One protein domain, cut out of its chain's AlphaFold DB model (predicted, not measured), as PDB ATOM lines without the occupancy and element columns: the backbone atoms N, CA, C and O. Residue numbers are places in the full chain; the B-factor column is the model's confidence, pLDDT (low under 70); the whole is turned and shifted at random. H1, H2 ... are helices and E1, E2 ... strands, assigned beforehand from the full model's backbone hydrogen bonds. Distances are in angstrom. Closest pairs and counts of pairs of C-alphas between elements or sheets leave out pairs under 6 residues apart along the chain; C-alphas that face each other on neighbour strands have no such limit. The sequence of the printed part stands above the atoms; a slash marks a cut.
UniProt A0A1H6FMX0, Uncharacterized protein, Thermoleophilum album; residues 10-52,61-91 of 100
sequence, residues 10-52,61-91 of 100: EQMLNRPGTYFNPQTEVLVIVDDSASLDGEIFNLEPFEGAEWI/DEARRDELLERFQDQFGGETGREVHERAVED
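AT A GLANCE: This is residues 10 to 52 and 61 to 91 of the 100 residues of an uncharacterized protein of Thermoleophilum album (UniProt A0A1H6FMX0). A two-stranded hairpin, E1 and E2, has helix H1 near E1; H2 turns off from H1 at a corner, and residues 34 to 52 stick out as a long loop. The 74 printed residues hold E1, E2, H1, H2 in that order, an antiparallel sheet E1 - E2, and a mixed class, with 36 residues in named elements, under half. The whole is extended, radius of gyration of the C-alphas 17.5 A, spanning 53 by 28 by 19 A.

HOW THE PARTS SIT: E1, residues 17 to 21, and E2, residues 26 to 30, form an antiparallel hairpin at 161 degrees, with N 19 and O 28 2.8 A apart, within hydrogen-bond range. H1, residues 62 to 76, and E1 are near each other, with 5 pairs of C-alphas within 10 A. H2, residues 80 to 90, is close to but not clearly touching H1, about perpendicular at 82 degrees; their closest C-alphas, of Gln 73 and Gly 81, are 7.5 A apart. H2 is apart from E1 and E2. In H1 and H2 every O i to N i+4 pair is within hydrogen-bond range.

IN THESE COORDINATES: E1 begins at C-alpha 17 (2.342, 46.569, 29.053) and measures 13.1 A, E2 12.9 A, H1 21.0 A; H2, 15.0 A, ends at C-alpha 90 (29.855, 53.043, 37.850).

THE WHOLE: The C-alphas farthest apart, of Glu 39 and Glu 79, are 52.9 A apart. Residues 53 to 60 are not printed; C-alphas 52 and 61 are 21.5 A apart across the cut. The links E1 to E2 and H1 to H2 are tight. Residue 38 and residues 77 to 91 have pLDDT under 70.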
ATOM      1  N   GLU A  10       3.823  47.011  41.894       89.44
ATOM      2  CA  GLU A  10       2.380  46.814  42.103       89.44
ATOM      3  C   GLU A  10       1.519  47.569  41.078       89.44
ATOM      4  O   GLU A  10       0.412  47.140  40.737       89.44
ATOM      5  N   GLN A  11       2.028  48.680  40.538       91.31
ATOM      6  CA  GLN A  11       1.340  49.451  39.502       91.31
ATOM      7  C   GLN A  11       1.353  48.718  38.158       91.31
ATOM      8  O   GLN A  11       0.372  48.784  37.416       91.31
ATOM      9  N   MET A  12       2.441  48.003  37.854       92.00
ATOM     10  CA  MET A  12       2.567  47.203  36.633       92.00
ATOM     11  C   MET A  12       1.543  46.065  36.604       92.00
ATOM     12  O   MET A  12       0.989  45.779  35.554       92.00
ATOM     13  N   LEU A  13       1.215  45.464  37.753       87.19
ATOM     14  CA  LEU A  13       0.279  44.329  37.825       87.19
ATOM     15  C   LEU A  13      -1.152  44.667  37.416       87.19
ATOM     16  O   LEU A  13      -1.913  43.788  37.032       87.19
ATOM     17  N   ASN A  14      -1.517  45.942  37.505       89.19
ATOM     18  CA  ASN A  14      -2.858  46.424  37.191       89.19
ATOM     19  C   ASN A  14      -2.918  47.117  35.825       89.19
ATOM     20  O   ASN A  14      -3.905  47.786  35.510       89.19
ATOM     21  N   ARG A  15      -1.847  47.023  35.030       90.50
ATOM     22  CA  ARG A  15      -1.748  47.707  33.749       90.50
ATOM     23  C   ARG A  15      -1.012  46.838  32.728       90.50
ATOM     24  O   ARG A  15       0.193  46.644  32.870       90.50
ATOM     25  N   PRO A  16      -1.689  46.384  31.660       92.31
ATOM     26  CA  PRO A  16      -1.009  45.637  30.617       92.31
ATOM     27  C   PRO A  16       0.069  46.496  29.950       92.31
ATOM     28  O   PRO A  16      -0.112  47.700  29.719       92.31
ATOM     29  N   GLY A  17       1.201  45.873  29.633       90.94
ATOM     30  CA  GLY A  17       2.342  46.569  29.053       90.94
ATOM     31  C   GLY A  17       3.654  45.800  29.132       90.94
ATOM     32  O   GLY A  17       3.741  44.708  29.690       90.94
ATOM     33  N   THR A  18       4.694  46.403  28.559       91.50
ATOM     34  CA  THR A  18       6.074  45.908  28.606       91.50
ATOM     35  C   THR A  18       6.925  46.911  29.371       91.50
ATOM     36  O   THR A  18       6.971  48.089  29.016       91.50
ATOM     37  N   TYR A  19       7.595  46.436  30.412       91.75
ATOM     38  CA  TYR A  19       8.365  47.236  31.353       91.75
ATOM     39  C   TYR A  19       9.799  46.723  31.403       91.75
ATOM     40  O   TYR A  19      10.028  45.517  31.402       91.75
ATOM     41  N   PHE A  20      10.763  47.635  31.462       90.62
ATOM     42  CA  PHE A  20      12.180  47.306  31.562       90.62
ATOM     43  C   PHE A  20      12.741  47.882  32.858       90.62
ATOM     44  O   PHE A  20      12.590  49.078  33.116       90.62
ATOM     45  N   ASN A  21      13.380  47.042  33.670       89.25
ATOM     46  CA  ASN A  21      14.110  47.492  34.844       89.25
ATOM     47  C   ASN A  21      15.577  47.756  34.458       89.25
ATOM     48  O   ASN A  21      16.321  46.798  34.260       89.25
ATOM     49  N   PRO A  22      16.028  49.023  34.395       85.62
ATOM     50  CA  PRO A  22      17.389  49.348  33.971       85.62
ATOM     51  C   PRO A  22      18.473  48.894  34.954       85.62
ATOM     52  O   PRO A  22      19.633  48.835  34.574       85.62
ATOM     53  N   GLN A  23      18.122  48.584  36.207       86.38
ATOM     54  CA  GLN A  23      19.089  48.127  37.206       86.38
ATOM     55  C   GLN A  23      19.387  46.631  37.081       86.38
ATOM     56  O   GLN A  23      20.521  46.209  37.268       86.38
ATOM     57  N   THR A  24      18.362  45.823  36.811       89.69
ATOM     58  CA  THR A  24      18.494  44.358  36.747       89.69
ATOM     59  C   THR A  24      18.478  43.818  35.322       89.69
ATOM     60  O   THR A  24      18.601  42.613  35.137       89.69
ATOM     61  N   GLU A  25      18.263  44.687  34.333       87.19
ATOM     62  CA  GLU A  25      18.074  44.349  32.916       87.19
ATOM     63  C   GLU A  25      16.910  43.370  32.665       87.19
ATOM     64  O   GLU A  25      16.818  42.725  31.622       87.19
ATOM     65  N   VAL A  26      15.981  43.276  33.620       88.12
ATOM     66  CA  VAL A  26      14.807  42.406  33.525       88.12
ATOM     67  C   VAL A  26      13.717  43.096  32.710       88.12
ATOM     68  O   VAL A  26      13.322  44.228  33.006       88.12
ATOM     69  N   LEU A  27      13.187  42.378  31.720       89.00
ATOM     70  CA  LEU A  27      11.983  42.749  30.983       89.00
ATOM     71  C   LEU A  27      10.771  42.026  31.587       89.00
ATOM     72  O   LEU A  27      10.769  40.800  31.685       89.00
ATOM     73  N   VAL A  28       9.735  42.773  31.958       89.94
ATOM     74  CA  VAL A  28       8.463  42.237  32.456       89.94
ATOM     75  C   VAL A  28       7.365  42.562  31.454       89.94
ATOM     76  O   VAL A  28       7.185  43.719  31.070       89.94
ATOM     77  N   ILE A  29       6.616  41.543  31.041       89.12
ATOM     78  CA  ILE A  29       5.428  41.697  30.204       89.12
ATOM     79  C   ILE A  29       4.224  41.347  31.066       89.12
ATOM     80  O   ILE A  29       4.136  40.238  31.586       89.12
ATOM     81  N   VAL A  30       3.323  42.309  31.221       89.94
ATOM     82  CA  VAL A  30       2.047  42.110  31.900       89.94
ATOM     83  C   VAL A  30       0.982  41.989  30.825       89.94
ATOM     84  O   VAL A  30       0.726  42.942  30.087       89.94
ATOM     85  N   ASP A  31       0.406  40.798  30.736       87.25
ATOM     86  CA  ASP A  31      -0.701  40.470  29.850       87.25
ATOM     87  C   ASP A  31      -1.904  40.057  30.705       87.25
ATOM     88  O   ASP A  31      -1.867  39.035  31.389       87.25
ATOM     89  N   ASP A  32      -2.953  40.875  30.689       86.12
ATOM     90  CA  ASP A  32      -4.222  40.627  31.379       86.12
ATOM     91  C   ASP A  32      -5.281  39.999  30.457       86.12
ATOM     92  O   ASP A  32      -6.410  39.748  30.883       86.12
ATOM     93  N   SER A  33      -4.934  39.720  29.195       82.38
ATOM     94  CA  SER A  33      -5.831  39.054  28.247       82.38
ATOM     95  C   SER A  33      -5.918  37.546  28.481       82.38
ATOM     96  O   SER A  33      -6.892  36.905  28.076       82.38
ATOM     97  N   ALA A  34      -4.927  36.974  29.171       76.69
ATOM     98  CA  ALA A  34      -4.910  35.576  29.556       76.69
ATOM     99  C   ALA A  34      -5.919  35.312  30.687       76.69
ATOM    100  O   ALA A  34      -5.632  35.488  31.868       76.69
ATOM    101  N   SER A  35      -7.116  34.848  30.328       73.00
ATOM    102  CA  SER A  35      -8.110  34.359  31.285       73.00
ATOM    103  C   SER A  35      -8.032  32.837  31.407       73.00
ATOM    104  O   SER A  35      -8.271  32.128  30.425       73.00
ATOM    105  N   LEU A  36      -7.739  32.324  32.603       76.56
ATOM    106  CA  LEU A  36      -7.877  30.897  32.898       76.56
ATOM    107  C   LEU A  36      -9.343  30.570  33.188       76.56
ATOM    108  O   LEU A  36      -9.996  31.249  33.982       76.56
ATOM    109  N   ASP A  37      -9.853  29.517  32.555       76.50
ATOM    110  CA  ASP A  37     -11.204  29.031  32.811       76.50
ATOM    111  C   ASP A  37     -11.244  28.256  34.139       76.50
ATOM    112  O   ASP A  37     -10.690  27.157  34.264       76.50
ATOM    113  N   GLY A  38     -11.890  28.851  35.141       66.94
ATOM    114  CA  GLY A  38     -12.030  28.281  36.479       66.94
ATOM    115  C   GLY A  38     -12.934  27.046  36.555       66.94
ATOM    116  O   GLY A  38     -12.870  26.335  37.551       66.94
ATOM    117  N   GLU A  39     -13.748  26.744  35.533       71.81
ATOM    118  CA  GLU A  39     -14.468  25.458  35.475       71.81
ATOM    119  C   GLU A  39     -13.540  24.299  35.086       71.81
ATOM    120  O   GLU A  39     -13.811  23.141  35.410       71.81
ATOM    121  N   ILE A  40     -12.434  24.597  34.396       76.81
ATOM    122  CA  ILE A  40     -11.490  23.595  33.889       76.81
ATOM    123  C   ILE A  40     -10.352  23.355  34.889       76.81
ATOM    124  O   ILE A  40      -9.911  22.215  35.059       76.81
ATOM    125  N   PHE A  41      -9.882  24.402  35.569       78.62
ATOM    126  CA  PHE A  41      -8.784  24.319  36.532       78.62
ATOM    127  C   PHE A  41      -9.286  24.428  37.973       78.62
ATOM    128  O   PHE A  41      -9.907  25.420  38.341       78.62
ATOM    129  N   ASN A  42      -8.954  23.447  38.823       79.81
ATOM    130  CA  ASN A  42      -9.175  23.599  40.261       79.81
ATOM    131  C   ASN A  42      -8.132  24.561  40.852       79.81
ATOM    132  O   ASN A  42      -6.980  24.179  41.071       79.81
ATOM    133  N   LEU A  43      -8.557  25.799  41.112       82.44
ATOM    134  CA  LEU A  43      -7.727  26.853  41.691       82.44
ATOM    135  C   LEU A  43      -7.794  26.918  43.229       82.44
ATOM    136  O   LEU A  43      -6.995  27.636  43.822       82.44
ATOM    137  N   GLU A  44      -8.675  26.149  43.884       81.38
ATOM    138  CA  GLU A  44      -8.821  26.126  45.353       81.38
ATOM    139  C   GLU A  44      -7.492  25.866  46.098       81.38
ATOM    140  O   GLU A  44      -7.239  26.532  47.101       81.38
ATOM    141  N   PRO A  45      -6.584  24.973  45.637       82.12
ATOM    142  CA  PRO A  45      -5.296  24.756  46.304       82.12
ATOM    143  C   PRO A  45      -4.336  25.950  46.241       82.12
ATOM    144  O   PRO A  45      -3.325  25.953  46.943       82.12
ATOM    145  N   PHE A  46      -4.616  26.924  45.377       80.38
ATOM    146  CA  PHE A  46      -3.765  28.083  45.125       80.38
ATOM    147  C   PHE A  46      -4.385  29.391  45.624       80.38
ATOM    148  O   PHE A  46      -3.803  30.460  45.442       80.38
ATOM    149  N   GLU A  47      -5.555  29.325  46.259       78.75
ATOM    150  CA  GLU A  47      -6.209  30.492  46.831       78.75
ATOM    151  C   GLU A  47      -5.309  31.128  47.908       78.75
ATOM    152  O   GLU A  47      -4.916  30.487  48.883       78.75
ATOM    153  N   GLY A  48      -4.937  32.397  47.707       77.50
ATOM    154  CA  GLY A  48      -4.024  33.129  48.593       77.50
ATOM    155  C   GLY A  48      -2.528  32.874  48.363       77.50
ATOM    156  O   GLY A  48      -1.716  33.411  49.116       77.50
ATOM    157  N   ALA A  49      -2.143  32.093  47.349       79.31
ATOM    158  CA  ALA A  49      -0.747  31.998  46.920       79.31
ATOM    159  C   ALA A  49      -0.291  33.305  46.244       79.31
ATOM    160  O   ALA A  49      -1.074  33.939  45.541       79.31
ATOM    161  N   GLU A  50       0.975  33.699  46.438       79.56
ATOM    162  CA  GLU A  50       1.503  34.963  45.902       79.56
ATOM    163  C   GLU A  50       1.595  34.952  44.366       79.56
ATOM    164  O   GLU A  50       0.892  35.710  43.711       79.56
ATOM    165  N   TRP A  51       2.431  34.106  43.764       85.81
ATOM    166  CA  TRP A  51       2.558  33.964  42.306       85.81
ATOM    167  C   TRP A  51       2.819  32.499  41.964       85.81
ATOM    168  O   TRP A  51       3.529  31.810  42.699       85.81
ATOM    169  N   ILE A  52       2.268  32.019  40.848       85.69
ATOM    170  CA  ILE A  52       2.436  30.631  40.395       85.69
ATOM    171  C   ILE A  52       3.227  30.632  39.089       85.69
ATOM    172  O   ILE A  52       2.790  31.205  38.093       85.69
ATOM    173  N   ASP A  61       7.507  36.026  21.726       87.69
ATOM    174  CA  ASP A  61       8.044  36.099  20.369       87.69
ATOM    175  C   ASP A  61       9.346  36.918  20.399       87.69
ATOM    176  O   ASP A  61       9.337  38.104  20.748       87.69
ATOM    177  N   GLU A  62      10.470  36.274  20.069       86.00
ATOM    178  CA  GLU A  62      11.798  36.895  20.122       86.00
ATOM    179  C   GLU A  62      11.904  38.118  19.207       86.00
ATOM    180  O   GLU A  62      12.445  39.140  19.620       86.00
ATOM    181  N   ALA A  63      11.328  38.059  18.003       89.81
ATOM    182  CA  ALA A  63      11.379  39.173  17.066       89.81
ATOM    183  C   ALA A  63      10.592  40.371  17.607       89.81
ATOM    184  O   ALA A  63      11.064  41.506  17.554       89.81
ATOM    185  N   ARG A  64       9.416  40.131  18.199       86.19
ATOM    186  CA  ARG A  64       8.634  41.208  18.813       86.19
ATOM    187  C   ARG A  64       9.327  41.804  20.036       86.19
ATOM    188  O   ARG A  64       9.263  43.019  20.224       86.19
ATOM    189  N   ARG A  65       9.967  40.980  20.869       87.81
ATOM    190  CA  ARG A  65      10.785  41.452  21.995       87.81
ATOM    191  C   ARG A  65      11.890  42.382  21.494       87.81
ATOM    192  O   ARG A  65      12.042  43.477  22.032       87.81
ATOM    193  N   ASP A  66      12.613  41.964  20.462       90.44
ATOM    194  CA  ASP A  66      13.738  42.722  19.919       90.44
ATOM    195  C   ASP A  66      13.268  44.051  19.312       90.44
ATOM    196  O   ASP A  66      13.817  45.093  19.656       90.44
ATOM    197  N   GLU A  67      12.166  44.068  18.552       90.19
ATOM    198  CA  GLU A  67      11.552  45.313  18.058       90.19
ATOM    199  C   GLU A  67      11.207  46.304  19.186       90.19
ATOM    200  O   GLU A  67      11.329  47.521  19.025       90.19
ATOM    201  N   LEU A  68      10.696  45.806  20.320       88.12
ATOM    202  CA  LEU A  68      10.341  46.650  21.463       88.12
ATOM    203  C   LEU A  68      11.589  47.229  22.135       88.12
ATOM    204  O   LEU A  68      11.590  48.409  22.493       88.12
ATOM    205  N   LEU A  69      12.646  46.425  22.268       88.25
ATOM    206  CA  LEU A  69      13.932  46.861  22.808       88.25
ATOM    207  C   LEU A  69      14.615  47.875  21.887       88.25
ATOM    208  O   LEU A  69      15.078  48.903  22.371       88.25
ATOM    209  N   GLU A  70      14.622  47.642  20.576       90.38
ATOM    210  CA  GLU A  70      15.156  48.582  19.585       90.38
ATOM    211  C   GLU A  70      14.430  49.928  19.651       90.38
ATOM    212  O   GLU A  70      15.064  50.969  19.781       90.38
ATOM    213  N   ARG A  71      13.092  49.931  19.672       87.50
ATOM    214  CA  ARG A  71      12.314  51.179  19.803       87.50
ATOM    215  C   ARG A  71      12.595  51.917  21.106       87.50
ATOM    216  O   ARG A  71      12.590  53.148  21.129       87.50
ATOM    217  N   PHE A  72      12.790  51.180  22.196       85.12
ATOM    218  CA  PHE A  72      13.176  51.769  23.470       85.12
ATOM    219  C   PHE A  72      14.566  52.412  23.367       85.12
ATOM    220  O   PHE A  72      14.746  53.561  23.771       85.12
ATOM    221  N   GLN A  73      15.526  51.721  22.752       85.44
ATOM    222  CA  GLN A  73      16.864  52.252  22.496       85.44
ATOM    223  C   GLN A  73      16.843  53.461  21.557       85.44
ATOM    224  O   GLN A  73      17.544  54.422  21.823       85.44
ATOM    225  N   ASP A  74      16.013  53.502  20.520       87.81
ATOM    226  CA  ASP A  74      15.894  54.694  19.669       87.81
ATOM    227  C   ASP A  74      15.391  55.911  20.458       87.81
ATOM    228  O   ASP A  74      15.790  57.051  20.214       87.81
ATOM    229  N   GLN A  75      14.505  55.673  21.425       79.12
ATOM    230  CA  GLN A  75      13.876  56.726  22.211       79.12
ATOM    231  C   GLN A  75      14.757  57.254  23.349       79.12
ATOM    232  O   GLN A  75      14.610  58.416  23.728       79.12
ATOM    233  N   PHE A  76      15.653  56.427  23.890       71.94
ATOM    234  CA  PHE A  76      16.478  56.765  25.056       71.94
ATOM    235  C   PHE A  76      17.993  56.643  24.816       71.94
ATOM    236  O   PHE A  76      18.784  57.082  25.640       71.94
ATOM    237  N   GLY A  77      18.419  56.066  23.696       61.16
ATOM    238  CA  GLY A  77      19.803  55.710  23.355       61.16
ATOM    239  C   GLY A  77      20.570  56.752  22.540       61.16
ATOM    240  O   GLY A  77      21.738  56.530  22.218       61.16
ATOM    241  N   GLY A  78      19.972  57.907  22.242       53.19
ATOM    242  CA  GLY A  78      20.712  59.078  21.766       53.19
ATOM    243  C   GLY A  78      21.324  59.837  22.944       53.19
ATOM    244  O   GLY A  78      20.569  60.415  23.713       53.19
ATOM    245  N   GLU A  79      22.658  59.809  23.078       51.56
ATOM    246  CA  GLU A  79      23.513  60.437  24.120       51.56
ATOM    247  C   GLU A  79      23.188  60.052  25.588       51.56
ATOM    248  O   GLU A  79      24.078  59.604  26.303       51.56
ATOM    249  N   THR A  80      21.924  60.059  26.008       53.72
ATOM    250  CA  THR A  80      21.449  59.791  27.376       53.72
ATOM    251  C   THR A  80      21.535  58.318  27.796       53.72
ATOM    252  O   THR A  80      21.836  58.018  28.948       53.72
ATOM    253  N   GLY A  81      21.306  57.363  26.890       51.72
ATOM    254  CA  GLY A  81      21.302  55.932  27.237       51.72
ATOM    255  C   GLY A  81      22.686  55.382  27.580       51.72
ATOM    256  O   GLY A  81      22.805  54.473  28.400       51.72
ATOM    257  N   ARG A  82      23.740  55.972  27.000       52.06
ATOM    258  CA  ARG A  82      25.128  55.623  27.318       52.06
ATOM    259  C   ARG A  82      25.517  56.159  28.693       52.06
ATOM    260  O   ARG A  82      26.072  55.405  29.473       52.06
ATOM    261  N   GLU A  83      25.123  57.390  29.013       51.75
ATOM    262  CA  GLU A  83      25.370  58.023  30.316       51.75
ATOM    263  C   GLU A  83      24.597  57.348  31.462       51.75
ATOM    264  O   GLU A  83      25.124  57.216  32.561       51.75
ATOM    265  N   VAL A  84      23.362  56.879  31.228       55.09
ATOM    266  CA  VAL A  84      22.576  56.148  32.241       55.09
ATOM    267  C   VAL A  84      23.139  54.748  32.484       55.09
ATOM    268  O   VAL A  84      23.207  54.324  33.635       55.09
ATOM    269  N   HIS A  85      23.561  54.042  31.430       55.50
ATOM    270  CA  HIS A  85      24.231  52.748  31.574       55.50
ATOM    271  C   HIS A  85      25.591  52.904  32.259       55.50
ATOM    272  O   HIS A  85      25.877  52.185  33.205       55.50
ATOM    273  N   GLU A  86      26.398  53.884  31.848       55.62
ATOM    274  CA  GLU A  86      27.698  54.178  32.459       55.62
ATOM    275  C   GLU A  86      27.532  54.572  33.933       55.62
ATOM    276  O   GLU A  86      28.189  53.988  34.783       55.62
ATOM    277  N   ARG A  87      26.544  55.410  34.277       57.34
ATOM    278  CA  ARG A  87      26.228  55.751  35.675       57.34
ATOM    279  C   ARG A  87      25.712  54.562  36.497       57.34
ATOM    280  O   ARG A  87      26.055  54.459  37.667       57.34
ATOM    281  N   ALA A  88      24.906  53.671  35.914       57.69
ATOM    282  CA  ALA A  88      24.419  52.462  36.591       57.69
ATOM    283  C   ALA A  88      25.517  51.396  36.775       57.69
ATOM    284  O   ALA A  88      25.471  50.623  37.730       57.69
ATOM    285  N   VAL A  89      26.499  51.359  35.869       61.94
ATOM    286  CA  VAL A  89      27.678  50.484  35.941       61.94
ATOM    287  C   VAL A  89      28.729  51.044  36.907       61.94
ATOM    288  O   VAL A  89      29.377  50.268  37.609       61.94
ATOM    289  N   GLU A  90      28.902  52.367  36.960       63.25
ATOM    290  CA  GLU A  90      29.855  53.043  37.850       63.25
ATOM    291  C   GLU A  90      29.380  53.098  39.307       63.25
ATOM    292  O   GLU A  90      30.213  53.015  40.212       63.25
ATOM    293  N   ASP A  91      28.070  53.195  39.548       61.97
ATOM    294  CA  ASP A  91      27.501  53.201  40.895       61.97
ATOM    295  C   ASP A  91      26.125  52.495  40.940       61.97
ATOM    296  O   ASP A  91      25.080  53.129  40.745       61.97
TER     297      ASP A  91